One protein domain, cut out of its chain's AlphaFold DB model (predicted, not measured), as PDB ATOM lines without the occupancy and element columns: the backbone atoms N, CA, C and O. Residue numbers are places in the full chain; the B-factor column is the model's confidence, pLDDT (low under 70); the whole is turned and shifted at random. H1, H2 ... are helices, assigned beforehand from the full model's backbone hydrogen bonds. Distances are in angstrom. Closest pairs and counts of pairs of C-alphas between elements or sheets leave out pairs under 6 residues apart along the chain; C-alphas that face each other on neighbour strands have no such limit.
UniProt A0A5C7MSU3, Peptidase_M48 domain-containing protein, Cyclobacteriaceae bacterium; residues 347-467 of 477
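What this domain is: This is residues 347 to 467 of the 477 residues of the protein "Peptidase_M48 domain-containing protein" of Cyclobacteriaceae bacterium (UniProt A0A5C7MSU3). Four helices, H1, H2, H5 and H6, stand side by side in a slab-like row, with H4 packed over H2 and H5 and H3 at the H1 end. H2, H4 and H5 form the core, an up-and-down bundle in which each helix runs against the one before it in the chain. The printed part has 121 residues with six named helices, H1 to H6 in chain order, and no named strand; the class is all helix. It is compact, with a radius of gyration of the C-alphas of 14.6 A and spans of 48 by 33 by 19 A.

How they stand to each other: H1, residues 348 to 361, and H2, residues 366 to 384, form a hairpin and touch, closest at the C-alphas of Ala 355 and Leu 368, 5.2 A. With residues 349 to 353 alone, H1 only just touches H3, residues 401 to 412, with 3 pairs of C-alphas within 8 A, closest at Gly 349 and Leu 407, 7.2 A. H2 touches H4, residues 415 to 427, at a shallow tilt of 20 degrees, opposite ways, closest at the C-alphas of Ala 373 and Ala 422, 5.2 A. H2 touches H5, residues 437 to 447, closest at the C-alphas of Ala 370 and Phe 439, 4.6 A. H5 and H6, residues 456 to 466, form a hairpin at a shallow tilt of 9 degrees, closest at the C-alphas of Ser 447 and Thr 456, 5.3 A. H2 and H6 are apart. Every O i to N i+4 pair is within hydrogen-bond range in H2, H3, H4, H5 and H6; in H1, 9 of 10 are.

Where its parts are: H1 begins at C-alpha 348 (50.906, -31.593, -22.246) and is 20.1 A long; H2 is 27.3 A, H3 16.3 A, H4 18.7 A, H5 15.1 A and H6 15.4 A. H6 ends at C-alpha 466 (42.471, -54.130, -8.956).

The domain as a whole: The C-alphas farthest apart, of Pro 397 and Arg 465, are 48.1 A apart. The printed part has no cut. The link from H2 to H3, 16 residues, is long. No printed residue is under 70 in pLDDT.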
ATOM      1  N   HIS A 347      54.895 -32.378 -23.529       97.06
ATOM      2  CA  HIS A 347      54.086 -31.531 -24.405       97.06
ATOM      3  C   HIS A 347      52.596 -31.651 -24.040       97.06
ATOM      4  O   HIS A 347      51.762 -32.037 -24.867       97.06
ATOM      5  N   TYR A 348      52.244 -31.332 -22.792       98.31
ATOM      6  CA  TYR A 348      50.906 -31.593 -22.246       98.31
ATOM      7  C   TYR A 348      49.793 -30.858 -22.999       98.31
ATOM      8  O   TYR A 348      48.700 -31.398 -23.138       98.31
ATOM      9  N   GLY A 349      50.069 -29.666 -23.542       96.88
ATOM     10  CA  GLY A 349      49.115 -28.946 -24.393       96.88
ATOM     11  C   GLY A 349      48.732 -29.730 -25.654       96.88
ATOM     12  O   GLY A 349      47.549 -29.843 -25.968       96.88
ATOM     13  N   LYS A 350      49.710 -30.334 -26.341       95.94
ATOM     14  CA  LYS A 350      49.471 -31.147 -27.547       95.94
ATOM     15  C   LYS A 350      48.756 -32.448 -27.208       95.94
ATOM     16  O   LYS A 350      47.757 -32.765 -27.844       95.94
ATOM     17  N   ALA A 351      49.222 -33.149 -26.169       97.94
ATOM     18  CA  ALA A 351      48.589 -34.380 -25.696       97.94
ATOM     19  C   ALA A 351      47.112 -34.151 -25.344       97.94
ATOM     20  O   ALA A 351      46.248 -34.891 -25.802       97.94
ATOM     21  N   LEU A 352      46.816 -33.085 -24.592       98.12
ATOM     22  CA  LEU A 352      45.455 -32.725 -24.208       98.12
ATOM     23  C   LEU A 352      44.593 -32.367 -25.421       98.12
ATOM     24  O   LEU A 352      43.473 -32.854 -25.538       98.12
ATOM     25  N   TYR A 353      45.113 -31.535 -26.327       96.50
ATOM     26  CA  TYR A 353      44.393 -31.123 -27.529       96.50
ATOM     27  C   TYR A 353      43.978 -32.320 -28.391       96.50
ATOM     28  O   TYR A 353      42.816 -32.439 -28.780       96.50
ATOM     29  N   GLU A 354      44.921 -33.224 -28.662       95.31
ATOM     30  CA  GLU A 354      44.663 -34.422 -29.459       95.31
ATOM     31  C   GLU A 354      43.749 -35.412 -28.730       95.31
ATOM     32  O   GLU A 354      42.843 -35.962 -29.357       95.31
ATOM     33  N   ALA A 355      43.910 -35.588 -27.413       96.75
ATOM     34  CA  ALA A 355      43.061 -36.478 -26.625       96.75
ATOM     35  C   ALA A 355      41.594 -36.025 -26.592       96.75
ATOM     36  O   ALA A 355      40.708 -36.870 -26.699       96.75
ATOM     37  N   ILE A 356      41.315 -34.716 -26.509       96.44
ATOM     38  CA  ILE A 356      39.938 -34.192 -26.570       96.44
ATOM     39  C   ILE A 356      39.323 -34.463 -27.946       96.44
ATOM     40  O   ILE A 356      38.212 -34.987 -28.024       96.44
ATOM     41  N   HIS A 357      40.040 -34.148 -29.031       94.25
ATOM     42  CA  HIS A 357      39.551 -34.401 -30.394       94.25
ATOM     43  C   HIS A 357      39.302 -35.889 -30.643       94.25
ATOM     44  O   HIS A 357      38.251 -36.264 -31.158       94.25
ATOM     45  N   MET A 358      40.235 -36.758 -30.246       92.94
ATOM     46  CA  MET A 358      40.034 -38.200 -30.370       92.94
ATOM     47  C   MET A 358      38.899 -38.696 -29.473       92.94
ATOM     48  O   MET A 358      38.135 -39.548 -29.911       92.94
ATOM     49  N   GLY A 359      38.737 -38.150 -28.266       92.50
ATOM     50  CA  GLY A 359      37.655 -38.515 -27.349       92.50
ATOM     51  C   GLY A 359      36.266 -38.140 -27.874       92.50
ATOM     52  O   GLY A 359      35.294 -38.812 -27.557       92.50
ATOM     53  N   GLN A 360      36.152 -37.125 -28.738       90.38
ATOM     54  CA  GLN A 360      34.892 -36.824 -29.433       90.38
ATOM     55  C   GLN A 360      34.508 -37.904 -30.450       90.38
ATOM     56  O   GLN A 360      33.325 -38.168 -30.647       90.38
ATOM     57  N   VAL A 361      35.503 -38.506 -31.106       89.56
ATOM     58  CA  VAL A 361      35.296 -39.572 -32.096       89.56
ATOM     59  C   VAL A 361      35.156 -40.937 -31.413       89.56
ATOM     60  O   VAL A 361      34.373 -41.770 -31.861       89.56
ATOM     61  N   TYR A 362      35.875 -41.146 -30.308       91.38
ATOM     62  CA  TYR A 362      35.952 -42.398 -29.555       91.38
ATOM     63  C   TYR A 362      35.634 -42.170 -28.062       91.38
ATOM     64  O   TYR A 362      36.513 -42.355 -27.215       91.38
ATOM     65  N   PRO A 363      34.387 -41.794 -27.713       91.06
ATOM     66  CA  PRO A 363      34.005 -41.395 -26.348       91.06
ATOM     67  C   PRO A 363      34.069 -42.529 -25.317       91.06
ATOM     68  O   PRO A 363      34.005 -42.298 -24.114       91.06
ATOM     69  N   ASP A 364      34.187 -43.773 -25.775       91.06
ATOM     70  CA  ASP A 364      34.301 -44.941 -24.907       91.06
ATOM     71  C   ASP A 364      35.755 -45.369 -24.657       91.06
ATOM     72  O   ASP A 364      35.990 -46.291 -23.871       91.06
ATOM     73  N   ASN A 365      36.741 -44.715 -25.286       93.62
ATOM     74  CA  ASN A 365      38.146 -45.047 -25.084       93.62
ATOM     75  C   ASN A 365      38.664 -44.458 -23.761       93.62
ATOM     76  O   ASN A 365      38.993 -43.277 -23.653       93.62
ATOM     77  N   ILE A 366      38.781 -45.319 -22.751       95.50
ATOM     78  CA  ILE A 366      39.131 -44.931 -21.379       95.50
ATOM     79  C   ILE A 366      40.511 -44.253 -21.284       95.50
ATOM     80  O   ILE A 366      40.676 -43.316 -20.499       95.50
ATOM     81  N   TYR A 367      41.482 -44.659 -22.111       95.50
ATOM     82  CA  TYR A 367      42.822 -44.064 -22.106       95.50
ATOM     83  C   TYR A 367      42.793 -42.578 -22.491       95.50
ATOM     84  O   TYR A 367      43.454 -41.770 -21.839       95.50
ATOM     85  N   LEU A 368      41.995 -42.189 -23.493       96.56
ATOM     86  CA  LEU A 368      41.870 -40.784 -23.906       96.56
ATOM     87  C   LEU A 368      41.352 -39.906 -22.759       96.56
ATOM     88  O   LEU A 368      41.910 -38.843 -22.482       96.56
ATOM     89  N   HIS A 369      40.344 -40.383 -22.029       96.88
ATOM     90  CA  HIS A 369      39.802 -39.678 -20.864       96.88
ATOM     91  C   HIS A 369      40.803 -39.626 -19.698       96.88
ATOM     92  O   HIS A 369      40.947 -38.584 -19.054       96.88
ATOM     93  N   ALA A 370      41.553 -40.707 -19.460       97.50
ATOM     94  CA  ALA A 370      42.646 -40.707 -18.488       97.50
ATOM     95  C   ALA A 370      43.729 -39.676 -18.861       97.50
ATOM     96  O   ALA A 370      44.229 -38.958 -17.992       97.50
ATOM     97  N   MET A 371      44.064 -39.554 -20.151       98.00
ATOM     98  CA  MET A 371      45.017 -38.566 -20.661       98.00
ATOM     99  C   MET A 371      44.550 -37.130 -20.486       98.00
ATOM    100  O   MET A 371      45.354 -36.293 -20.079       98.00
ATOM    101  N   ILE A 372      43.269 -36.848 -20.715       98.31
ATOM    102  CA  ILE A 372      42.705 -35.514 -20.491       98.31
ATOM    103  C   ILE A 372      42.890 -35.100 -19.024       98.31
ATOM    104  O   ILE A 372      43.475 -34.049 -18.748       98.31
ATOM    105  N   ALA A 373      42.493 -35.961 -18.079       98.19
ATOM    106  CA  ALA A 373      42.659 -35.706 -16.648       98.19
ATOM    107  C   ALA A 373      44.139 -35.551 -16.244       98.19
ATOM    108  O   ALA A 373      44.510 -34.583 -15.575       98.19
ATOM    109  N   LYS A 374      45.010 -36.463 -16.704       98.38
ATOM    110  CA  LYS A 374      46.458 -36.427 -16.427       98.38
ATOM    111  C   LYS A 374      47.111 -35.155 -16.968       98.38
ATOM    112  O   LYS A 374      47.927 -34.561 -16.269       98.38
ATOM    113  N   CYS A 375      46.745 -34.698 -18.165       98.75
ATOM    114  CA  CYS A 375      47.279 -33.456 -18.721       98.75
ATOM    115  C   CYS A 375      46.864 -32.236 -17.894       98.75
ATOM    116  O   CYS A 375      47.726 -31.426 -17.563       98.75
ATOM    117  N   PHE A 376      45.590 -32.109 -17.498       98.69
ATOM    118  CA  PHE A 376      45.172 -30.999 -16.631       98.69
ATOM    119  C   PHE A 376      45.876 -31.021 -15.270       98.69
ATOM    120  O   PHE A 376      46.324 -29.973 -14.805       98.69
ATOM    121  N   TYR A 377      46.044 -32.201 -14.664       98.62
ATOM    122  CA  TYR A 377      46.815 -32.351 -13.429       98.62
ATOM    123  C   TYR A 377      48.269 -31.880 -13.595       98.62
ATOM    124  O   TYR A 377      48.781 -31.114 -12.775       98.62
ATOM    125  N   GLN A 378      48.935 -32.281 -14.680       98.62
ATOM    126  CA  GLN A 378      50.305 -31.851 -14.956       98.62
ATOM    127  C   GLN A 378      50.401 -30.345 -15.228       98.62
ATOM    128  O   GLN A 378      51.307 -29.690 -14.715       98.62
ATOM    129  N   LEU A 379      49.448 -29.768 -15.968       98.69
ATOM    130  CA  LEU A 379      49.371 -28.321 -16.177       98.69
ATOM    131  C   LEU A 379      49.184 -27.574 -14.849       98.69
ATOM    132  O   LEU A 379      49.844 -26.558 -14.635       98.69
ATOM    133  N   TYR A 380      48.349 -28.090 -13.936       98.69
ATOM    134  CA  TYR A 380      48.199 -27.547 -12.583       98.69
ATOM    135  C   TYR A 380      49.533 -27.554 -11.827       98.69
ATOM    136  O   TYR A 380      49.945 -26.513 -11.312       98.69
ATOM    137  N   LEU A 381      50.241 -28.691 -11.798       98.31
ATOM    138  CA  LEU A 381      51.540 -28.793 -11.125       98.31
ATOM    139  C   LEU A 381      52.570 -27.837 -11.730       98.31
ATOM    140  O   LEU A 381      53.251 -27.114 -11.002       98.31
ATOM    141  N   SER A 382      52.668 -27.787 -13.058       98.19
ATOM    142  CA  SER A 382      53.591 -26.886 -13.742       98.19
ATOM    143  C   SER A 382      53.239 -25.419 -13.504       98.19
ATOM    144  O   SER A 382      54.145 -24.619 -13.293       98.19
ATOM    145  N   GLN A 383      51.960 -25.035 -13.468       98.25
ATOM    146  CA  GLN A 383      51.576 -23.659 -13.133       98.25
ATOM    147  C   GLN A 383      51.883 -23.327 -11.665       98.25
ATOM    148  O   GLN A 383      52.432 -22.259 -11.397       98.25
ATOM    149  N   LYS A 384      51.604 -24.247 -10.732       98.12
ATOM    150  CA  LYS A 384      51.926 -24.111  -9.300       98.12
ATOM    151  C   LYS A 384      53.422 -23.903  -9.062       98.12
ATOM    152  O   LYS A 384      53.796 -23.101  -8.214       98.12
ATOM    153  N   ASN A 385      54.259 -24.592  -9.836       97.88
ATOM    154  CA  ASN A 385      55.715 -24.530  -9.731       97.88
ATOM    155  C   ASN A 385      56.350 -23.422 -10.595       97.88
ATOM    156  O   ASN A 385      57.572 -23.333 -10.660       97.88
ATOM    157  N   HIS A 386      55.551 -22.580 -11.264       96.88
ATOM    158  CA  HIS A 386      56.023 -21.550 -12.206       96.88
ATOM    159  C   HIS A 386      56.813 -22.101 -13.412       96.88
ATOM    160  O   HIS A 386      57.675 -21.433 -13.979       96.88
ATOM    161  N   GLU A 387      56.484 -23.316 -13.849       97.25
ATOM    162  CA  GLU A 387      57.120 -24.040 -14.953       97.25
ATOM    163  C   GLU A 387      56.206 -24.229 -16.175       97.25
ATOM    164  O   GLU A 387      56.570 -24.944 -17.104       97.25
ATOM    165  N   LEU A 388      55.031 -23.585 -16.212       96.25
ATOM    166  CA  LEU A 388      54.040 -23.768 -17.284       96.25
ATOM    167  C   LEU A 388      54.629 -23.551 -18.690       96.25
ATOM    168  O   LEU A 388      54.373 -24.341 -19.594       96.25
ATOM    169  N   ALA A 389      55.490 -22.542 -18.858       94.62
ATOM    170  CA  ALA A 389      56.144 -22.241 -20.134       94.62
ATOM    171  C   ALA A 389      57.102 -23.346 -20.631       94.62
ATOM    172  O   ALA A 389      57.508 -23.317 -21.789       94.62
ATOM    173  N   LYS A 390      57.482 -24.312 -19.779       95.44
ATOM    174  CA  LYS A 390      58.308 -25.467 -20.168       95.44
ATOM    175  C   LYS A 390      57.488 -26.604 -20.787       95.44
ATOM    176  O   LYS A 390      58.073 -27.480 -21.411       95.44
ATOM    177  N   VAL A 391      56.170 -26.622 -20.567       96.88
ATOM    178  CA  VAL A 391      55.298 -27.770 -20.890       96.88
ATOM    179  C   VAL A 391      54.084 -27.410 -21.752       96.88
ATOM    180  O   VAL A 391      53.387 -28.290 -22.262       96.88
ATOM    181  N   LEU A 392      53.807 -26.114 -21.908       97.12
ATOM    182  CA  LEU A 392      52.690 -25.585 -22.677       97.12
ATOM    183  C   LEU A 392      53.186 -24.504 -23.638       97.12
ATOM    184  O   LEU A 392      53.777 -23.510 -23.214       97.12
ATOM    185  N   ASP A 393      52.899 -24.690 -24.927       94.88
ATOM    186  CA  ASP A 393      53.173 -23.690 -25.957       94.88
ATOM    187  C   ASP A 393      52.434 -22.375 -25.644       94.88
ATOM    188  O   ASP A 393      51.312 -22.368 -25.129       94.88
ATOM    189  N   LEU A 394      53.047 -21.238 -25.975       93.12
ATOM    190  CA  LEU A 394      52.343 -19.956 -25.977       93.12
ATOM    191  C   LEU A 394      51.414 -19.875 -27.199       93.12
ATOM    192  O   LEU A 394      51.771 -20.414 -28.251       93.12
ATOM    193  N   PRO A 395      50.268 -19.173 -27.106       92.12
ATOM    194  CA  PRO A 395      49.464 -18.850 -28.276       92.12
ATOM    195  C   PRO A 395      50.327 -18.127 -29.313       92.12
ATOM    196  O   PRO A 395      51.091 -17.213 -28.984       92.12
ATOM    197  N   ASP A 396      50.224 -18.553 -30.564       88.44
ATOM    198  CA  ASP A 396      51.064 -18.083 -31.654       88.44
ATOM    199  C   ASP A 396      50.269 -18.082 -32.966       88.44
ATOM    200  O   ASP A 396      49.733 -19.117 -33.369       88.44
ATOM    201  N   PRO A 397      50.233 -16.957 -33.704       85.19
ATOM    202  CA  PRO A 397      49.461 -16.855 -34.941       85.19
ATOM    203  C   PRO A 397      49.983 -17.752 -36.079       85.19
ATOM    204  O   PRO A 397      49.313 -17.852 -37.109       85.19
ATOM    205  N   ARG A 398      51.157 -18.387 -35.926       83.69
ATOM    206  CA  ARG A 398      51.685 -19.418 -36.841       83.69
ATOM    207  C   ARG A 398      51.006 -20.768 -36.659       83.69
ATOM    208  O   ARG A 398      51.099 -21.602 -37.561       83.69
ATOM    209  N   PHE A 399      50.375 -21.004 -35.511       87.56
ATOM    210  CA  PHE A 399      49.600 -22.211 -35.295       87.56
ATOM    211  C   PHE A 399      48.252 -22.149 -36.022       87.56
ATOM    212  O   PHE A 399      47.728 -21.066 -36.304       87.56
ATOM    213  N   PRO A 400      47.667 -23.321 -36.322       87.50
ATOM    214  CA  PRO A 400      46.273 -23.415 -36.733       87.50
ATOM    215  C   PRO A 400      45.356 -22.685 -35.754       87.50
ATOM    216  O   PRO A 400      45.532 -22.801 -34.543       87.50
ATOM    217  N   GLU A 401      44.363 -21.956 -36.267       88.94
ATOM    218  CA  GLU A 401      43.512 -21.097 -35.433       88.94
ATOM    219  C   GLU A 401      42.818 -21.864 -34.301       88.94
ATOM    220  O   GLU A 401      42.687 -21.350 -33.195       88.94
ATOM    221  N   ASN A 402      42.388 -23.099 -34.544       91.12
ATOM    222  CA  ASN A 402      41.741 -23.905 -33.516       91.12
ATOM    223  C   ASN A 402      42.695 -24.353 -32.396       91.12
ATOM    224  O   ASN A 402      42.293 -24.333 -31.234       91.12
ATOM    225  N   TYR A 403      43.952 -24.686 -32.710       92.69
ATOM    226  CA  TYR A 403      44.968 -24.966 -31.693       92.69
ATOM    227  C   TYR A 403      45.379 -23.686 -30.952       92.69
ATOM    228  O   TYR A 403      45.472 -23.688 -29.732       92.69
ATOM    229  N   ASP A 404      45.529 -22.561 -31.655       92.75
ATOM    230  CA  ASP A 404      45.830 -21.253 -31.051       92.75
ATOM    231  C   ASP A 404      44.724 -20.783 -30.083       92.75
ATOM    232  O   ASP A 404      44.997 -20.319 -28.971       92.75
ATOM    233  N   ARG A 405      43.452 -20.981 -30.457       93.06
ATOM    234  CA  ARG A 405      42.287 -20.772 -29.579       93.06
ATOM    235  C   ARG A 405      42.347 -21.660 -28.341       93.06
ATOM    236  O   ARG A 405      42.115 -21.177 -27.237       93.06
ATOM    237  N   PHE A 406      42.685 -22.935 -28.517       95.50
ATOM    238  CA  PHE A 406      42.832 -23.878 -27.413       95.50
ATOM    239  C   PHE A 406      43.978 -23.495 -26.460       95.50
ATOM    240  O   PHE A 406      43.797 -23.512 -25.243       95.50
ATOM    241  N   LEU A 407      45.130 -23.068 -26.983       95.44
ATOM    242  CA  LEU A 407      46.219 -22.542 -26.160       95.44
ATOM    243  C   LEU A 407      45.780 -21.282 -25.408       95.44
ATOM    244  O   LEU A 407      46.040 -21.158 -24.214       95.44
ATOM    245  N   THR A 408      45.065 -20.369 -26.070       94.88
ATOM    246  CA  THR A 408      44.533 -19.153 -25.431       94.88
ATOM    247  C   THR A 408      43.594 -19.496 -24.273       94.88
ATOM    248  O   THR A 408      43.695 -18.895 -23.202       94.88
ATOM    249  N   PHE A 409      42.733 -20.502 -24.454       96.12
ATOM    250  CA  PHE A 409      41.905 -21.054 -23.385       96.12
ATOM    251  C   PHE A 409      42.762 -21.519 -22.204       96.12
ATOM    252  O   PHE A 409      42.563 -21.027 -21.095       96.12
ATOM    253  N   LEU A 410      43.755 -22.387 -22.433       97.25
ATOM    254  CA  LEU A 410      44.613 -22.904 -21.361       97.25
ATOM    255  C   LEU A 410      45.372 -21.795 -20.617       97.25
ATOM    256  O   LEU A 410      45.454 -21.833 -19.393       97.25
ATOM    257  N   HIS A 411      45.877 -20.782 -21.326       95.56
ATOM    258  CA  HIS A 411      46.563 -19.632 -20.715       95.56
ATOM    259  C   HIS A 411      45.619 -18.671 -19.975       95.56
ATOM    260  O   HIS A 411      46.075 -17.869 -19.164       95.56
ATOM    261  N   THR A 412      44.306 -18.762 -20.209       95.38
ATOM    262  CA  THR A 412      43.288 -18.009 -19.455       95.38
ATOM    263  C   THR A 412      42.956 -18.677 -18.116       95.38
ATOM    264  O   THR A 412      42.464 -18.015 -17.196       95.38
ATOM    265  N   LEU A 413      43.235 -19.977 -17.972       97.25
ATOM    266  CA  LEU A 413      42.941 -20.733 -16.759       97.25
ATOM    267  C   LEU A 413      43.858 -20.311 -15.605       97.25
ATOM    268  O   LEU A 413      45.090 -20.335 -15.682       97.25
ATOM    269  N   ARG A 414      43.237 -19.941 -14.484       97.19
ATOM    270  CA  ARG A 414      43.933 -19.742 -13.211       97.19
ATOM    271  C   ARG A 414      44.277 -21.100 -12.606       97.19
ATOM    272  O   ARG A 414      43.644 -22.105 -12.920       97.19
ATOM    273  N   LEU A 415      45.184 -21.109 -11.630       97.81
ATOM    274  CA  LEU A 415      45.579 -22.335 -10.930       97.81
ATOM    275  C   LEU A 415      44.369 -23.128 -10.401       97.81
ATOM    276  O   LEU A 415      44.259 -24.329 -10.627       97.81
ATOM    277  N   GLY A 416      43.414 -22.434  -9.775       97.75
ATOM    278  CA  GLY A 416      42.184 -23.053  -9.283       97.75
ATOM    279  C   GLY A 416      41.192 -23.473 -10.378       97.75
ATOM    280  O   GLY A 416      40.272 -24.232 -10.082       97.75
ATOM    281  N   ASP A 417      41.324 -22.978 -11.612       98.25
ATOM    282  CA  ASP A 417      40.535 -23.464 -12.749       98.25
ATOM    283  C   ASP A 417      41.070 -24.821 -13.219       98.25
ATOM    284  O   ASP A 417      40.284 -25.758 -13.323       98.25
ATOM    285  N   LEU A 418      42.390 -24.951 -13.425       98.12
ATOM    286  CA  LEU A 418      43.030 -26.220 -13.812       98.12
ATOM    287  C   LEU A 418      42.729 -27.333 -12.807       98.12
ATOM    288  O   LEU A 418      42.354 -28.437 -13.186       98.12
ATOM    289  N   GLU A 419      42.846 -27.002 -11.523       97.00
ATOM    290  CA  GLU A 419      42.548 -27.891 -10.406       97.00
ATOM    291  C   GLU A 419      41.108 -28.429 -10.451       97.00
ATOM    292  O   GLU A 419      40.874 -29.636 -10.389       97.00
ATOM    293  N   ARG A 420      40.127 -27.530 -10.595       98.31
ATOM    294  CA  ARG A 420      38.704 -27.890 -10.622       98.31
ATOM    295  C   ARG A 420      38.333 -28.640 -11.892       98.31
ATOM    296  O   ARG A 420      37.591 -29.611 -11.804       98.31
ATOM    297  N   ILE A 421      38.852 -28.224 -13.047       98.31
ATOM    298  CA  ILE A 421      38.609 -28.918 -14.316       98.31
ATOM    299  C   ILE A 421      39.150 -30.346 -14.235       98.31
ATOM    300  O   ILE A 421      38.401 -31.268 -14.531       98.31
ATOM    301  N   ALA A 422      40.386 -30.552 -13.766       97.94
ATOM    302  CA  ALA A 422      40.955 -31.893 -13.606       97.94
ATOM    303  C   ALA A 422      40.075 -32.791 -12.719       97.94
ATOM    304  O   ALA A 422      39.689 -33.890 -13.122       97.94
ATOM    305  N   TYR A 423      39.719 -32.299 -11.526       98.31
ATOM    306  CA  TYR A 423      38.951 -33.061 -10.544       98.31
ATOM    307  C   TYR A 423      37.521 -33.375 -11.006       98.31
ATOM    308  O   TYR A 423      37.082 -34.527 -10.942       98.31
ATOM    309  N   TYR A 424      36.780 -32.377 -11.492       98.19
ATOM    310  CA  TYR A 424      35.400 -32.594 -11.928       98.19
ATOM    311  C   TYR A 424      35.321 -33.370 -13.241       98.19
ATOM    312  O   TYR A 424      34.386 -34.144 -13.416       98.19
ATOM    313  N   TYR A 425      36.327 -33.263 -14.114       97.50
ATOM    314  CA  TYR A 425      36.395 -34.090 -15.312       97.50
ATOM    315  C   TYR A 425      36.538 -35.576 -14.974       97.50
ATOM    316  O   TYR A 425      35.785 -36.392 -15.503       97.50
ATOM    317  N   VAL A 426      37.482 -35.939 -14.095       96.81
ATOM    318  CA  VAL A 426      37.744 -37.353 -13.773       96.81
ATOM    319  C   VAL A 426      36.613 -37.977 -12.947       96.81
ATOM    320  O   VAL A 426      36.257 -39.129 -13.162       96.81
ATOM    321  N   THR A 427      35.992 -37.213 -12.043       96.31
ATOM    322  CA  THR A 427      34.902 -37.717 -11.187       96.31
ATOM    323  C   THR A 427      33.544 -37.771 -11.884       96.31
ATOM    324  O   THR A 427      32.665 -38.497 -11.426       96.31
ATOM    325  N   ALA A 428      33.364 -37.051 -12.995       95.12
ATOM    326  CA  ALA A 428      32.139 -37.096 -13.796       95.12
ATOM    327  C   ALA A 428      32.069 -38.292 -14.765       95.12
ATOM    328  O   ALA A 428      31.025 -38.499 -15.385       95.12
ATOM    329  N   GLN A 429      33.151 -39.062 -14.927       94.94
ATOM    330  CA  GLN A 429      33.154 -40.216 -15.831       94.94
ATOM    331  C   GLN A 429      32.294 -41.368 -15.293       94.94
ATOM    332  O   GLN A 429      32.032 -41.474 -14.097       94.94
ATOM    333  N   GLY A 430      31.836 -42.244 -16.190       93.19
ATOM    334  CA  GLY A 430      30.978 -43.375 -15.824       93.19
ATOM    335  C   GLY A 430      31.711 -44.479 -15.053       93.19
ATOM    336  O   GLY A 430      32.923 -44.642 -15.173       93.19
ATOM    337  N   GLU A 431      30.963 -45.320 -14.332       93.25
ATOM    338  CA  GLU A 431      31.508 -46.394 -13.476       93.25
ATOM    339  C   GLU A 431      32.506 -47.331 -14.181       93.25
ATOM    340  O   GLU A 431      33.443 -47.831 -13.560       93.25
ATOM    341  N   LYS A 432      32.341 -47.559 -15.493       93.50
ATOM    342  CA  LYS A 432      33.242 -48.418 -16.279       93.50
ATOM    343  C   LYS A 432      34.692 -47.921 -16.302       93.50
ATOM    344  O   LYS A 432      35.600 -48.741 -16.378       93.50
ATOM    345  N   PHE A 433      34.909 -46.608 -16.215       94.19
ATOM    346  CA  PHE A 433      36.239 -45.999 -16.288       94.19
ATOM    347  C   PHE A 433      37.078 -46.343 -15.052       94.19
ATOM    348  O   PHE A 433      38.267 -46.613 -15.165       94.19
ATOM    349  N   PHE A 434      36.443 -46.458 -13.884       94.62
ATOM    350  CA  PHE A 434      37.088 -46.793 -12.609       94.62
ATOM    351  C   PHE A 434      37.561 -48.252 -12.509       94.62
ATOM    352  O   PHE A 434      38.056 -48.674 -11.469       94.62
ATOM    353  N   LYS A 435      37.403 -49.041 -13.578       93.75
ATOM    354  CA  LYS A 435      37.928 -50.406 -13.691       93.75
ATOM    355  C   LYS A 435      39.156 -50.493 -14.596       93.75
ATOM    356  O   LYS A 435      39.646 -51.597 -14.804       93.75
ATOM    357  N   ASP A 436      39.632 -49.376 -15.148       94.69
ATOM    358  CA  ASP A 436      40.856 -49.328 -15.945       94.69
ATOM    359  C   ASP A 436      42.022 -48.733 -15.151       94.69
ATOM    360  O   ASP A 436      41.884 -47.769 -14.397       94.69
ATOM    361  N   GLU A 437      43.194 -49.313 -15.366       94.81
ATOM    362  CA  GLU A 437      44.422 -48.968 -14.665       94.81
ATOM    363  C   GLU A 437      44.880 -47.524 -14.916       94.81
ATOM    364  O   GLU A 437      45.235 -46.806 -13.977       94.81
ATOM    365  N   GLU A 438      44.873 -47.076 -16.175       94.44
ATOM    366  CA  GLU A 438      45.352 -45.740 -16.543       94.44
ATOM    367  C   GLU A 438      44.420 -44.667 -15.981       94.44
ATOM    368  O   GLU A 438      44.876 -43.615 -15.517       94.44
ATOM    369  N   PHE A 439      43.118 -44.958 -15.965       96.50
ATOM    370  CA  PHE A 439      42.113 -44.068 -15.406       96.50
ATOM    371  C   PHE A 439      42.161 -43.997 -13.878       96.50
ATOM    372  O   PHE A 439      42.104 -42.899 -13.324       96.50
ATOM    373  N   LEU A 440      42.338 -45.120 -13.174       96.56
ATOM    374  CA  LEU A 440      42.513 -45.093 -11.717       96.56
ATOM    375  C   LEU A 440      43.786 -44.352 -11.300       96.56
ATOM    376  O   LEU A 440      43.773 -43.622 -10.310       96.56
ATOM    377  N   HIS A 441      44.866 -44.456 -12.076       96.81
ATOM    378  CA  HIS A 441      46.044 -43.629 -11.836       96.81
ATOM    379  C   HIS A 441      45.755 -42.135 -12.072       96.81
ATOM    380  O   HIS A 441      46.185 -41.295 -11.282       96.81
ATOM    381  N   ALA A 442      44.989 -41.778 -13.110       97.62
ATOM    382  CA  ALA A 442      44.538 -40.398 -13.312       97.62
ATOM    383  C   ALA A 442      43.689 -39.886 -12.133       97.62
ATOM    384  O   ALA A 442      43.881 -38.754 -11.680       97.62
ATOM    385  N   LEU A 443      42.796 -40.729 -11.606       97.88
ATOM    386  CA  LEU A 443      41.980 -40.434 -10.431       97.88
ATOM    387  C   LEU A 443      42.838 -40.218  -9.182       97.88
ATOM    388  O   LEU A 443      42.609 -39.248  -8.468       97.88
ATOM    389  N   TRP A 444      43.840 -41.066  -8.942       97.88
ATOM    390  CA  TRP A 444      44.765 -40.928  -7.812       97.88
ATOM    391  C   TRP A 444      45.631 -39.667  -7.893       97.88
ATOM    392  O   TRP A 444      45.902 -39.023  -6.883       97.88
ATOM    393  N   LEU A 445      46.058 -39.265  -9.094       97.56
ATOM    394  CA  LEU A 445      46.720 -37.969  -9.269       97.56
ATOM    395  C   LEU A 445      45.760 -36.835  -8.894       97.56
ATOM    396  O   LEU A 445      46.089 -35.967  -8.089       97.56
ATOM    397  N   CYS A 446      44.536 -36.866  -9.424       97.81
ATOM    398  CA  CYS A 446      43.545 -35.830  -9.154       97.81
ATOM    399  C   CYS A 446      43.039 -35.834  -7.703       97.81
ATOM    400  O   CYS A 446      42.602 -34.788  -7.228       97.81
ATOM    401  N   SER A 447      43.119 -36.955  -6.975       97.31
ATOM    402  CA  SER A 447      42.713 -37.016  -5.567       97.31
ATOM    403  C   SER A 447      43.644 -36.224  -4.646       97.31
ATOM    404  O   SER A 447      43.243 -35.857  -3.547       97.31
ATOM    405  N   GLN A 448      44.864 -35.927  -5.105       96.12
ATOM    406  CA  GLN A 448      45.858 -35.113  -4.397       96.12
ATOM    407  C   GLN A 448      45.661 -33.603  -4.599       96.12
ATOM    408  O   GLN A 448      46.364 -32.795  -3.988       96.12
ATOM    409  N   LEU A 449      44.737 -33.199  -5.476       97.38
ATOM    410  CA  LEU A 449      44.421 -31.790  -5.690       97.38
ATOM    411  C   LEU A 449      43.706 -31.210  -4.456       97.38
ATOM    412  O   LEU A 449      42.862 -31.896  -3.884       97.38
ATOM    413  N   PRO A 450      43.962 -29.948  -4.061       96.81
ATOM    414  CA  PRO A 450      43.334 -29.357  -2.872       96.81
ATOM    415  C   PRO A 450      41.791 -29.343  -2.874       96.81
ATOM    416  O   PRO A 450      41.181 -29.383  -1.811       96.81
ATOM    417  N   VAL A 451      41.155 -29.296  -4.046       96.44
ATOM    418  CA  VAL A 451      39.696 -29.347  -4.235       96.44
ATOM    419  C   VAL A 451      39.121 -30.750  -4.032       96.44
ATOM    420  O   VAL A 451      37.906 -30.907  -3.916       96.44
ATOM    421  N   SER A 452      39.968 -31.779  -4.050       96.06
ATOM    422  CA  SER A 452      39.526 -33.162  -3.997       96.06
ATOM    423  C   SER A 452      38.851 -33.476  -2.668       96.06
ATOM    424  O   SER A 452      39.436 -33.314  -1.601       96.06
ATOM    425  N   ASN A 453      37.640 -34.025  -2.750       93.88
ATOM    426  CA  ASN A 453      36.955 -34.633  -1.610       93.88
ATOM    427  C   ASN A 453      37.213 -36.149  -1.511       93.88
ATOM    428  O   ASN A 453      36.568 -36.835  -0.720       93.88
ATOM    429  N   LEU A 454      38.097 -36.696  -2.352       94.75
ATOM    430  CA  LEU A 454      38.443 -38.115  -2.355       94.75
ATOM    431  C   LEU A 454      39.593 -38.386  -1.384       94.75
ATOM    432  O   LEU A 454      40.564 -37.636  -1.330       94.75
ATOM    433  N   SER A 455      39.513 -39.512  -0.676       95.44
ATOM    434  CA  SER A 455      40.637 -40.048   0.092       95.44
ATOM    435  C   SER A 455      41.670 -40.643  -0.866       95.44
ATOM    436  O   SER A 455      41.422 -41.687  -1.469       95.44
ATOM    437  N   THR A 456      42.834 -40.000  -0.999       94.75
ATOM    438  CA  THR A 456      43.943 -40.506  -1.830       94.75
ATOM    439  C   THR A 456      44.355 -41.920  -1.434       94.75
ATOM    440  O   THR A 456      44.555 -42.754  -2.312       94.75
ATOM    441  N   SER A 457      44.400 -42.218  -0.131       94.38
ATOM    442  CA  SER A 457      44.707 -43.561   0.371       94.38
ATOM    443  C   SER A 457      43.661 -44.588  -0.062       94.38
ATOM    444  O   SER A 457      44.022 -45.682  -0.471       94.38
ATOM    445  N   SER A 458      42.376 -44.228  -0.066       95.06
ATOM    446  CA  SER A 458      41.317 -45.142  -0.515       95.06
ATOM    447  C   SER A 458      41.381 -45.399  -2.024       95.06
ATOM    448  O   SER A 458      41.219 -46.535  -2.456       95.06
ATOM    449  N   VAL A 459      41.679 -44.373  -2.832       95.12
ATOM    450  CA  VAL A 459      41.889 -44.552  -4.282       95.12
ATOM    451  C   VAL A 459      43.117 -45.428  -4.554       95.12
ATOM    452  O   VAL A 459      43.099 -46.262  -5.459       95.12
ATOM    453  N   GLU A 460      44.184 -45.268  -3.768       95.38
ATOM    454  CA  GLU A 460      45.373 -46.114  -3.855       95.38
ATOM    455  C   GLU A 460      45.076 -47.574  -3.483       95.38
ATOM    456  O   GLU A 460      45.494 -48.481  -4.202       95.38
ATOM    457  N   GLU A 461      44.332 -47.812  -2.402       95.06
ATOM    458  CA  GLU A 461      43.884 -49.150  -1.998       95.06
ATOM    459  C   GLU A 461      43.063 -49.823  -3.106       95.06
ATOM    460  O   GLU A 461      43.321 -50.979  -3.450       95.06
ATOM    461  N   ASP A 462      42.131 -49.091  -3.722       94.50
ATOM    462  CA  ASP A 462      41.345 -49.587  -4.853       94.50
ATOM    463  C   ASP A 462      42.213 -49.914  -6.072       94.50
ATOM    464  O   ASP A 462      42.040 -50.976  -6.679       94.50
ATOM    465  N   TYR A 463      43.179 -49.053  -6.404       96.00
ATOM    466  CA  TYR A 463      44.133 -49.322  -7.478       96.00
ATOM    467  C   TYR A 463      44.947 -50.587  -7.191       96.00
ATOM    468  O   TYR A 463      44.992 -51.479  -8.032       96.00
ATOM    469  N   ARG A 464      45.548 -50.718  -6.000       95.31
ATOM    470  CA  ARG A 464      46.368 -51.886  -5.624       95.31
ATOM    471  C   ARG A 464      45.554 -53.177  -5.574       95.31
ATOM    472  O   ARG A 464      46.083 -54.243  -5.874       95.31
ATOM    473  N   ARG A 465      44.273 -53.091  -5.213       96.12
ATOM    474  CA  ARG A 465      43.348 -54.230  -5.208       96.12
ATOM    475  C   ARG A 465      43.020 -54.713  -6.621       96.12
ATOM    476  O   ARG A 465      42.920 -55.917  -6.830       96.12
ATOM    477  N   LEU A 466      42.818 -53.796  -7.567       95.50
ATOM    478  CA  LEU A 466      42.471 -54.130  -8.956       95.50
ATOM    479  C   LEU A 466      43.703 -54.446  -9.819       95.50
ATOM    480  O   LEU A 466      43.621 -55.289 -10.708       95.50
ATOM    481  N   PHE A 467      44.837 -53.808  -9.529       95.38
ATOM    482  CA  PHE A 467      46.087 -53.885 -10.288       95.38
ATOM    483  C   PHE A 467      47.293 -54.078  -9.348       95.38
ATOM    484  O   PHE A 467      48.145 -53.193  -9.239       95.38
TER     485      PHE A 467